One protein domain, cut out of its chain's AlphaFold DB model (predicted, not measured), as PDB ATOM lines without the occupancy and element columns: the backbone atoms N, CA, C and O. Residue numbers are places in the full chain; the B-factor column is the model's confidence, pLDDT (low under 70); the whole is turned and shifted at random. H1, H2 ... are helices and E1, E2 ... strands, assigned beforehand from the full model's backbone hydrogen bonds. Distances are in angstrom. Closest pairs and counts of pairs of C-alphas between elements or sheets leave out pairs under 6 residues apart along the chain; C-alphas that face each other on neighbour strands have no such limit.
ATOM      1  N   MET A  38      33.187  24.530  49.187       96.12
ATOM      2  CA  MET A  38      33.896  25.599  48.486       96.12
ATOM      3  C   MET A  38      33.213  26.959  48.669       96.12
ATOM      4  O   MET A  38      32.050  27.050  49.069       96.12
ATOM      5  N   CYS A  39      33.953  28.024  48.384       94.81
ATOM      6  CA  CYS A  39      33.472  29.396  48.359       94.81
ATOM      7  C   CYS A  39      34.196  30.213  47.283       94.81
ATOM      8  O   CYS A  39      35.280  29.848  46.831       94.81
ATOM      9  N   PHE A  40      33.601  31.339  46.886       94.50
ATOM     10  CA  PHE A  40      34.272  32.331  46.051       94.50
ATOM     11  C   PHE A  40      34.950  33.383  46.936       94.50
ATOM     12  O   PHE A  40      34.263  34.024  47.737       94.50
ATOM     13  N   PRO A  41      36.269  33.591  46.804       94.69
ATOM     14  CA  PRO A  41      36.964  34.664  47.499       94.69
ATOM     15  C   PRO A  41      36.520  36.036  46.988       94.69
ATOM     16  O   PRO A  41      36.415  36.253  45.778       94.69
ATOM     17  N   VAL A  42      36.335  36.979  47.911       94.38
ATOM     18  CA  VAL A  42      36.080  38.392  47.604       94.38
ATOM     19  C   VAL A  42      37.230  39.226  48.150       94.38
ATOM     20  O   VAL A  42      37.595  39.100  49.318       94.38
ATOM     21  N   ILE A  43      37.792  40.077  47.301       93.62
ATOM     22  CA  ILE A  43      38.780  41.082  47.680       93.62
ATOM     23  C   ILE A  43      38.052  42.411  47.831       93.62
ATOM     24  O   ILE A  43      37.486  42.918  46.863       93.62
ATOM     25  N   GLU A  44      38.107  42.981  49.031       94.56
ATOM     26  CA  GLU A  44      37.751  44.378  49.263       94.56
ATOM     27  C   GLU A  44      38.999  45.255  49.139       94.56
ATOM     28  O   GLU A  44      40.052  44.935  49.696       94.56
ATOM     29  N   TYR A  45      38.900  46.351  48.390       93.69
ATOM     30  CA  TYR A  45      40.028  47.240  48.122       93.69
ATOM     31  C   TYR A  45      39.587  48.696  47.970       93.69
ATOM     32  O   TYR A  45      38.456  48.990  47.585       93.69
ATOM     33  N   GLU A  46      40.507  49.611  48.262       94.19
ATOM     34  CA  GLU A  46      40.367  51.045  48.000       94.19
ATOM     35  C   GLU A  46      41.151  51.403  46.727       94.19
ATOM     36  O   GLU A  46      42.298  50.982  46.561       94.19
ATOM     37  N   CYS A  47      40.533  52.155  45.812       89.56
ATOM     38  CA  CYS A  47      41.145  52.640  44.570       89.56
ATOM     39  C   CYS A  47      40.453  53.934  44.107       89.56
ATOM     40  O   CYS A  47      39.432  54.327  44.672       89.56
ATOM     41  N   GLU A  48      40.997  54.578  43.074       85.94
ATOM     42  CA  GLU A  48      40.375  55.726  42.408       85.94
ATOM     43  C   GLU A  48      38.958  55.382  41.914       85.94
ATOM     44  O   GLU A  48      38.645  54.234  41.564       85.94
ATOM     45  N   GLU A  49      38.074  56.379  41.909       81.69
ATOM     46  CA  GLU A  49      36.636  56.194  41.682       81.69
ATOM     47  C   GLU A  49      36.339  55.582  40.312       81.69
ATOM     48  O   GLU A  49      35.483  54.705  40.181       81.69
ATOM     49  N   GLU A  50      37.115  55.959  39.308       87.31
ATOM     50  CA  GLU A  50      36.965  55.553  37.919       87.31
ATOM     51  C   GLU A  50      37.593  54.186  37.630       87.31
ATOM     52  O   GLU A  50      37.366  53.628  36.558       87.31
ATOM     53  N   ILE A  51      38.368  53.622  38.564       90.06
ATOM     54  CA  ILE A  51      39.134  52.390  38.350       90.06
ATOM     55  C   ILE A  51      38.519  51.226  39.122       90.06
ATOM     56  O   ILE A  51      38.419  51.249  40.348       90.06
ATOM     57  N   SER A  52      38.171  50.162  38.408       90.75
ATOM     58  CA  SER A  52      37.823  48.868  38.997       90.75
ATOM     59  C   SER A  52      38.872  47.832  38.617       90.75
ATOM     60  O   SER A  52      39.262  47.734  37.459       90.75
ATOM     61  N   ILE A  53      39.334  47.056  39.587       92.25
ATOM     62  CA  ILE A  53      40.392  46.060  39.413       92.25
ATOM     63  C   ILE A  53      39.775  44.664  39.337       92.25
ATOM     64  O   ILE A  53      38.862  44.338  40.096       92.25
ATOM     65  N   GLU A  54      40.302  43.839  38.436       92.56
ATOM     66  CA  GLU A  54      39.951  42.430  38.308       92.56
ATOM     67  C   GLU A  54      41.145  41.545  38.687       92.56
ATOM     68  O   GLU A  54      42.265  41.718  38.188       92.56
ATOM     69  N   PHE A  55      40.887  40.591  39.581       93.75
ATOM     70  CA  PHE A  55      41.881  39.668  40.113       93.75
ATOM     71  C   PHE A  55      41.604  38.251  39.627       93.75
ATOM     72  O   PHE A  55      40.460  37.796  39.613       93.75
ATOM     73  N   TYR A  56      42.675  37.537  39.308       93.75
ATOM     74  CA  TYR A  56      42.627  36.132  38.930       93.75
ATOM     75  C   TYR A  56      43.556  35.342  39.832       93.75
ATOM     76  O   TYR A  56      44.625  35.823  40.201       93.75
ATOM     77  N   SER A  57      43.180  34.123  40.192       94.19
ATOM     78  CA  SER A  57      44.124  33.227  40.844       94.19
ATOM     79  C   SER A  57      45.155  32.730  39.833       94.19
ATOM     80  O   SER A  57      44.881  32.529  38.646       94.19
ATOM     81  N   LYS A  58      46.364  32.468  40.316       93.94
ATOM     82  CA  LYS A  58      47.421  31.890  39.491       93.94
ATOM     83  C   LYS A  58      47.068  30.484  38.996       93.94
ATOM     84  O   LYS A  58      47.437  30.118  37.884       93.94
ATOM     85  N   SER A  59      46.359  29.688  39.797       92.25
ATOM     86  CA  SER A  59      45.836  28.373  39.394       92.25
ATOM     87  C   SER A  59      44.929  28.487  38.175       92.25
ATOM     88  O   SER A  59      45.147  27.772  37.198       92.25
ATOM     89  N   TYR A  60      43.992  29.435  38.195       91.75
ATOM     90  CA  TYR A  60      43.094  29.694  37.077       91.75
ATOM     91  C   TYR A  60      43.859  30.097  35.812       91.75
ATOM     92  O   TYR A  60      43.635  29.521  34.751       91.75
ATOM     93  N   LEU A  61      44.810  31.030  35.922       91.75
ATOM     94  CA  LEU A  61      45.591  31.504  34.770       91.75
ATOM     95  C   LEU A  61      46.458  30.407  34.127       91.75
ATOM     96  O   LEU A  61      46.741  30.469  32.933       91.75
ATOM     97  N   ASN A  62      46.865  29.398  34.898       92.31
ATOM     98  CA  ASN A  62      47.636  28.256  34.398       92.31
ATOM     99  C   ASN A  62      46.761  27.088  33.913       92.31
ATOM    100  O   ASN A  62      47.280  26.127  33.335       92.31
ATOM    101  N   ALA A  63      45.451  27.126  34.161       91.19
ATOM    102  CA  ALA A  63      44.540  26.066  33.763       91.19
ATOM    103  C   ALA A  63      44.245  26.112  32.256       91.19
ATOM    104  O   ALA A  63      44.290  27.156  31.604       91.19
ATOM    105  N   LYS A  64      43.898  24.957  31.679       92.12
ATOM    106  CA  LYS A  64      43.370  24.921  30.310       92.12
ATOM    107  C   LYS A  64      41.947  25.489  30.307       92.12
ATOM    108  O   LYS A  64      41.160  25.067  31.157       92.12
ATOM    109  N   PRO A  65      41.588  26.361  29.346       85.44
ATOM    110  CA  PRO A  65      40.220  26.834  29.206       85.44
ATOM    111  C   PRO A  65      39.253  25.656  29.107       85.44
ATOM    112  O   PRO A  65      39.462  24.730  28.319       85.44
ATOM    113  N   MET A  66      38.207  25.688  29.925       77.00
ATOM    114  CA  MET A  66      37.118  24.725  29.849       77.00
ATOM    115  C   MET A  66      36.013  25.311  28.981       77.00
ATOM    116  O   MET A  66      35.549  26.418  29.246       77.00
ATOM    117  N   ASP A  67      35.560  24.557  27.985       74.19
ATOM    118  CA  ASP A  67      34.348  24.908  27.252       74.19
ATOM    119  C   ASP A  67      33.137  24.606  28.146       74.19
ATOM    120  O   ASP A  67      32.751  23.451  28.343       74.19
ATOM    121  N   ARG A  68      32.600  25.649  28.782       68.12
ATOM    122  CA  ARG A  68      31.349  25.585  29.539       68.12
ATOM    123  C   ARG A  68      30.329  26.451  28.813       68.12
ATOM    124  O   ARG A  68      30.479  27.664  28.732       68.12
ATOM    125  N   SER A  69      29.250  25.834  28.338       65.44
ATOM    126  CA  SER A  69      28.163  26.507  27.609       65.44
ATOM    127  C   SER A  69      27.250  27.372  28.489       65.44
ATOM    128  O   SER A  69      26.228  27.875  28.021       65.44
ATOM    129  N   ARG A  70      27.580  27.531  29.777       70.62
ATOM    130  CA  ARG A  70      26.762  28.221  30.778       70.62
ATOM    131  C   ARG A  70      27.633  29.174  31.590       70.62
ATOM    132  O   ARG A  70      28.699  28.783  32.061       70.62
ATOM    133  N   SER A  71      27.156  30.403  31.766       76.00
ATOM    134  CA  SER A  71      27.803  31.447  32.561       76.00
ATOM    135  C   SER A  71      26.899  31.897  33.710       76.00
ATOM    136  O   SER A  71      25.670  31.858  33.616       76.00
ATOM    137  N   MET A  72      27.519  32.331  34.805       82.56
ATOM    138  CA  MET A  72      26.849  32.965  35.938       82.56
ATOM    139  C   MET A  72      27.652  34.199  36.334       82.56
ATOM    140  O   MET A  72      28.871  34.125  36.468       82.56
ATOM    141  N   GLY A  73      26.968  35.331  36.486       83.81
ATOM    142  CA  GLY A  73      27.568  36.579  36.945       83.81
ATOM    143  C   GLY A  73      27.254  36.829  38.415       83.81
ATOM    144  O   GLY A  73      26.134  36.576  38.862       83.81
ATOM    145  N   PHE A  74      28.223  37.372  39.147       83.44
ATOM    146  CA  PHE A  74      28.045  37.828  40.522       83.44
ATOM    147  C   PHE A  74      28.149  39.348  40.576       83.44
ATOM    148  O   PHE A  74      29.095  39.930  40.046       83.44
ATOM    149  N   ILE A  75      27.192  39.987  41.249       86.56
ATOM    150  CA  ILE A  75      27.311  41.387  41.654       86.56
ATOM    151  C   ILE A  75      27.703  41.367  43.124       86.56
ATOM    152  O   ILE A  75      26.919  40.939  43.970       86.56
ATOM    153  N   VAL A  76      28.926  41.802  43.413       88.62
ATOM    154  CA  VAL A  76      29.424  41.944  44.780       88.62
ATOM    155  C   VAL A  76      29.669  43.407  45.096       88.62
ATOM    156  O   VAL A  76      30.073  44.189  44.239       88.62
ATOM    157  N   GLY A  77      29.420  43.765  46.346       90.31
ATOM    158  CA  GLY A  77      29.719  45.075  46.888       90.31
ATOM    159  C   GLY A  77      30.141  44.920  48.343       90.31
ATOM    160  O   GLY A  77      29.692  43.974  48.997       90.31
ATOM    161  N   PRO A  78      31.006  45.808  48.841       91.81
ATOM    162  CA  PRO A  78      31.382  45.790  50.242       91.81
ATOM    163  C   PRO A  78      30.203  46.203  51.123       91.81
ATOM    164  O   PRO A  78      29.326  46.965  50.711       91.81
ATOM    165  N   GLU A  79      30.206  45.749  52.375       88.69
ATOM    166  CA  GLU A  79      29.180  46.150  53.348       88.69
ATOM    167  C   GLU A  79      29.288  47.633  53.726       88.69
ATOM    168  O   GLU A  79      28.293  48.284  54.052       88.69
ATOM    169  N   LYS A  80      30.510  48.173  53.703       92.62
ATOM    170  CA  LYS A  80      30.804  49.567  54.038       92.62
ATOM    171  C   LYS A  80      31.121  50.355  52.772       92.62
ATOM    172  O   LYS A  80      31.824  49.848  51.906       92.62
ATOM    173  N   PRO A  81      30.692  51.624  52.685       92.00
ATOM    174  CA  PRO A  81      30.942  52.434  51.497       92.00
ATOM    175  C   PRO A  81      32.401  52.887  51.375       92.00
ATOM    176  O   PRO A  81      32.856  53.163  50.272       92.00
ATOM    177  N   LYS A  82      33.130  53.002  52.492       93.94
ATOM    178  CA  LYS A  82      34.492  53.545  52.534       93.94
ATOM    179  C   LYS A  82      35.427  52.672  53.352       93.94
ATOM    180  O   LYS A  82      35.005  52.107  54.365       93.94
ATOM    181  N   GLY A  83      36.681  52.596  52.917       92.69
ATOM    182  CA  GLY A  83      37.739  51.904  53.641       92.69
ATOM    183  C   GLY A  83      38.474  52.810  54.630       92.69
ATOM    184  O   GLY A  83      38.022  53.905  54.977       92.69
ATOM    185  N   VAL A  84      39.603  52.315  55.132       94.06
ATOM    186  CA  VAL A  84      40.381  52.972  56.196       94.06
ATOM    187  C   VAL A  84      41.139  54.201  55.700       94.06
ATOM    188  O   VAL A  84      41.484  55.064  56.505       94.06
ATOM    189  N   LEU A  85      41.382  54.295  54.391       92.31
ATOM    190  CA  LEU A  85      42.013  55.448  53.751       92.31
ATOM    191  C   LEU A  85      40.988  56.524  53.351       92.31
ATOM    192  O   LEU A  85      41.374  57.630  52.977       92.31
ATOM    193  N   GLY A  86      39.688  56.237  53.472       91.56
ATOM    194  CA  GLY A  86      38.595  57.175  53.203       91.56
ATOM    195  C   GLY A  86      38.152  57.235  51.738       91.56
ATOM    196  O   GLY A  86      37.262  58.038  51.409       91.56
ATOM    197  N   PHE A  87      38.725  56.383  50.884       91.12
ATOM    198  CA  PHE A  87      38.276  56.171  49.511       91.12
ATOM    199  C   PHE A  87      37.060  55.247  49.486       91.12
ATOM    200  O   PHE A  87      36.752  54.573  50.476       91.12
ATOM    201  N   ASN A  88      36.350  55.225  48.358       91.56
ATOM    202  CA  ASN A  88      35.264  54.278  48.180       91.56
ATOM    203  C   ASN A  88      35.809  52.849  48.182       91.56
ATOM    204  O   ASN A  88      36.771  52.513  47.486       91.56
ATOM    205  N   LEU A  89      35.180  52.014  49.003       94.69
ATOM    206  CA  LEU A  89      35.495  50.602  49.080       94.69
ATOM    207  C   LEU A  89      34.857  49.915  47.872       94.69
ATOM    208  O   LEU A  89      33.697  50.163  47.531       94.69
ATOM    209  N   LYS A  90      35.622  49.048  47.220       93.56
ATOM    210  CA  LYS A  90      35.193  48.253  46.069       93.56
ATOM    211  C   LYS A  90      35.372  46.778  46.391       93.56
ATOM    212  O   LYS A  90      36.190  46.425  47.236       93.56
ATOM    213  N   ALA A  91      34.612  45.923  45.712       94.38
ATOM    214  CA  ALA A  91      34.700  44.476  45.859       94.38
ATOM    215  C   ALA A  91      34.954  43.822  44.499       94.38
ATOM    216  O   ALA A  91      34.350  44.204  43.496       94.38
ATOM    217  N   ALA A  92      35.837  42.829  44.470       93.44
ATOM    218  CA  ALA A  92      36.082  41.987  43.305       93.44
ATOM    219  C   ALA A  92      36.061  40.513  43.716       93.44
ATOM    220  O   ALA A  92      36.704  40.124  44.690       93.44
ATOM    221  N   VAL A  93      35.323  39.692  42.970       93.88
ATOM    222  CA  VAL A  93      35.319  38.232  43.140       93.88
ATOM    223  C   VAL A  93      36.466  37.637  42.337       93.88
ATOM    224  O   VAL A  93      36.595  37.924  41.149       93.88
ATOM    225  N   ILE A  94      37.245  36.748  42.953       93.44
ATOM    226  CA  ILE A  94      38.091  35.823  42.193       93.44
ATOM    227  C   ILE A  94      37.174  34.728  41.647       93.44
ATOM    228  O   ILE A  94      36.587  33.971  42.418       93.44
ATOM    229  N   GLN A  95      37.039  34.642  40.321       89.12
ATOM    230  CA  GLN A  95      36.125  33.712  39.637       89.12
ATOM    231  C   GLN A  95      36.636  32.254  39.613       89.12
ATOM    232  O   GLN A  95      36.503  31.546  38.618       89.12
ATOM    233  N   GLU A  96      37.213  31.794  40.721       91.56
ATOM    234  CA  GLU A  96      37.604  30.407  40.957       91.56
ATOM    235  C   GLU A  96      37.149  30.012  42.373       91.56
ATOM    236  O   GLU A  96      37.551  30.666  43.341       91.56
ATOM    237  N   PRO A  97      36.302  28.977  42.523       93.62
ATOM    238  CA  PRO A  97      35.913  28.488  43.837       93.62
ATOM    239  C   PRO A  97      37.116  27.831  44.526       93.62
ATOM    240  O   PRO A  97      37.860  27.060  43.919       93.62
ATOM    241  N   VAL A  98      37.279  28.092  45.818       95.44
ATOM    242  CA  VAL A  98      38.336  27.505  46.650       95.44
ATOM    243  C   VAL A  98      37.727  26.776  47.847       95.44
ATOM    244  O   VAL A  98      36.614  27.114  48.251       95.44
ATOM    245  N   PRO A  99      38.415  25.791  48.450       96.75
ATOM    246  CA  PRO A  99      37.987  25.201  49.718       96.75
ATOM    247  C   PRO A  99      37.755  26.261  50.805       96.75
ATOM    248  O   PRO A  99      38.533  27.207  50.919       96.75
ATOM    249  N   VAL A 100      36.715  26.104  51.626       96.31
ATOM    250  CA  VAL A 100      36.348  27.082  52.678       96.31
ATOM    251  C   VAL A 100      37.425  27.304  53.746       96.31
ATOM    252  O   VAL A 100      37.414  28.325  54.424       96.31
ATOM    253  N   ASP A 101      38.346  26.358  53.909       96.31
ATOM    254  CA  ASP A 101      39.486  26.417  54.825       96.31
ATOM    255  C   ASP A 101      40.750  27.009  54.172       96.31
ATOM    256  O   ASP A 101      41.822  27.029  54.778       96.31
ATOM    257  N   THR A 102      40.638  27.528  52.943       96.00
ATOM    258  CA  THR A 102      41.740  28.180  52.229       96.00
ATOM    259  C   THR A 102      42.187  29.444  52.958       96.00
ATOM    260  O   THR A 102      41.462  30.432  53.034       96.00
ATOM    261  N   VAL A 103      43.426  29.439  53.456       95.56
ATOM    262  CA  VAL A 103      44.014  30.575  54.194       95.56
ATOM    263  C   VAL A 103      44.841  31.524  53.328       95.56
ATOM    264  O   VAL A 103      45.165  32.630  53.754       95.56
ATOM    265  N   ARG A 104      45.242  31.092  52.128       95.06
ATOM    266  CA  ARG A 104      46.101  31.869  51.230       95.06
ATOM    267  C   ARG A 104      45.767  31.567  49.778       95.06
ATOM    268  O   ARG A 104      45.645  30.409  49.400       95.06
ATOM    269  N   ILE A 105      45.710  32.625  48.977       93.94
ATOM    270  CA  ILE A 105      45.490  32.568  47.534       93.94
ATOM    271  C   ILE A 105      46.591  33.384  46.863       93.94
ATOM    272  O   ILE A 105      46.882  34.503  47.282       93.94
ATOM    273  N   GLU A 106      47.227  32.817  45.839       95.06
ATOM    274  CA  GLU A 106      48.101  33.579  44.947       95.06
ATOM    275  C   GLU A 106      47.227  34.224  43.871       95.06
ATOM    276  O   GLU A 106      46.731  33.530  42.982       95.06
ATOM    277  N   ALA A 107      47.004  35.533  43.990       93.00
ATOM    278  CA  ALA A 107      46.209  36.314  43.052       93.00
ATOM    279  C   ALA A 107      47.099  37.256  42.234       93.00
ATOM    280  O   ALA A 107      48.032  37.865  42.759       93.00
ATOM    281  N   GLU A 108      46.780  37.390  40.955       92.69
ATOM    282  CA  GLU A 108      47.422  38.293  40.011       92.69
ATOM    283  C   GLU A 108      46.431  39.378  39.578       92.69
ATOM    284  O   GLU A 108      45.261  39.106  39.279       92.69
ATOM    285  N   LEU A 109      46.910  40.624  39.551       87.25
ATOM    286  CA  LEU A 109      46.183  41.752  38.981       87.25
ATOM    287  C   LEU A 109      46.386  41.709  37.473       87.25
ATOM    288  O   LEU A 109      47.451  42.065  36.971       87.25
ATOM    289  N   PHE A 110      45.368  41.243  36.759       78.75
ATOM    290  CA  PHE A 110      45.474  41.049  35.315       78.75
ATOM    291  C   PHE A 110      44.907  42.232  34.533       78.75
ATOM    292  O   PHE A 110      45.367  42.541  33.435       78.75
ATOM    293  N   ARG A 111      43.891  42.900  35.091       86.44
ATOM    294  CA  ARG A 111      43.141  43.935  34.384       86.44
ATOM    295  C   ARG A 111      42.631  45.007  35.334       86.44
ATOM    296  O   ARG A 111      42.206  44.722  36.450       86.44
ATOM    297  N   TYR A 112      42.604  46.238  34.834       89.12
ATOM    298  CA  TYR A 112      41.768  47.296  35.377       89.12
ATOM    299  C   TYR A 112      40.755  47.750  34.321       89.12
ATOM    300  O   TYR A 112      40.971  47.626  33.113       89.12
ATOM    301  N   ILE A 113      39.624  48.244  34.795       88.56
ATOM    302  CA  ILE A 113      38.532  48.802  34.013       88.56
ATOM    303  C   ILE A 113      38.466  50.272  34.393       88.56
ATOM    304  O   ILE A 113      38.197  50.591  35.549       88.56
ATOM    305  N   LEU A 114      38.734  51.143  33.425       89.50
ATOM    306  CA  LEU A 114      38.544  52.579  33.571       89.50
ATOM    307  C   LEU A 114      37.146  52.942  33.075       89.50
ATOM    308  O   LEU A 114      36.813  52.699  31.913       89.50
ATOM    309  N   ILE A 115      36.333  53.518  33.949       82.19
ATOM    310  CA  ILE A 115      35.025  54.058  33.599       82.19
ATOM    311  C   ILE A 115      35.240  55.494  33.120       82.19
ATOM    312  O   ILE A 115      35.565  56.383  33.900       82.19
ATOM    313  N   THR A 116      35.067  55.703  31.820       81.25
ATOM    314  CA  THR A 116      35.198  57.005  31.148       81.25
ATOM    315  C   THR A 116      33.814  57.545  30.777       81.25
ATOM    316  O   THR A 116      32.844  56.786  30.664       81.25
ATOM    317  N   LYS A 117      33.695  58.869  30.617       79.25
ATOM    318  CA  LYS A 117      32.477  59.484  30.081       79.25
ATOM    319  C   LYS A 117      32.502  59.401  28.557       79.25
ATOM    320  O   LYS A 117      33.558  59.456  27.941       79.25
ATOM    321  N   SER A 118      31.321  59.311  27.942       68.56
ATOM    322  CA  SER A 118      31.181  59.185  26.480       68.56
ATOM    323  C   SER A 118      31.915  60.278  25.692       68.56
ATOM    324  O   SER A 118      32.298  60.032  24.553       68.56
ATOM    325  N   ASP A 119      32.111  61.455  26.288       73.00
ATOM    326  CA  ASP A 119      32.787  62.597  25.663       73.00
ATOM    327  C   ASP A 119      34.311  62.400  25.529       73.00
ATOM    328  O   ASP A 119      34.955  63.126  24.774       73.00
ATOM    329  N   ASP A 120      34.891  61.412  26.221       62.84
ATOM    330  CA  ASP A 120      36.329  61.114  26.178       62.84
ATOM    331  C   ASP A 120      36.695  60.099  25.074       62.84
ATOM    332  O   ASP A 120      37.877  59.850  24.819       62.84
ATOM    333  N   ILE A 121      35.703  59.489  24.412       66.38
ATOM    334  CA  ILE A 121      35.919  58.504  23.345       66.38
ATOM    335  C   ILE A 121      35.937  59.233  21.997       66.38
ATOM    336  O   ILE A 121      34.893  59.495  21.402       66.38
TER     337      ILE A 121
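AT A GLANCE: This is residues 38 to 121 of the 123 residues of an uncharacterized protein of Firmicutes bacterium ADurb.Bin419 (UniProt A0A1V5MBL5). With little regular structure, this loose domain has two strand ribbons, E1 with E3 and E2 with E4, running along each other with E2 next to E3, while long loops swing round them and residues 62 to 72 stick out. The 84 printed residues hold E1, E2, H1, E3, E4 in that order, mostly strand, both sheets antiparallel; radius of gyration of the C-alphas 14.9 A, spans 38 by 33 by 21 A.

HOW THE PARTS SIT: E1, residues 42 to 46, is antiparallel to E3, residues 89 to 93, with N 43 and O 92 2.8 A apart. E2, residues 51 to 57, is antiparallel to E4, residues 107 to 114, with N 113 and O 52 2.7 A apart. The closest C-alphas of E2 and E3, Glu 54 and Ala 92, are 6.3 A apart. In H1, residues 58 to 62, every O i to N i+4 pair is within hydrogen-bond range.

IN THESE COORDINATES: E1 begins at C-alpha 42 (36.080, 38.392, 47.604). E2 measures 20.0 A; E4 measures 20.3 A, bends by 50 degrees at residue 110 and ends at C-alpha 114 (38.544, 52.579, 33.571).

THE WHOLE: The farthest C-alphas, Asp 101 and Asp 119, are 46.9 A apart. The printed part has no cut. Links H1 to E3 and E3 to E4 are long. Residues 68 to 69, 118 and 120 to 121 have pLDDT under 70.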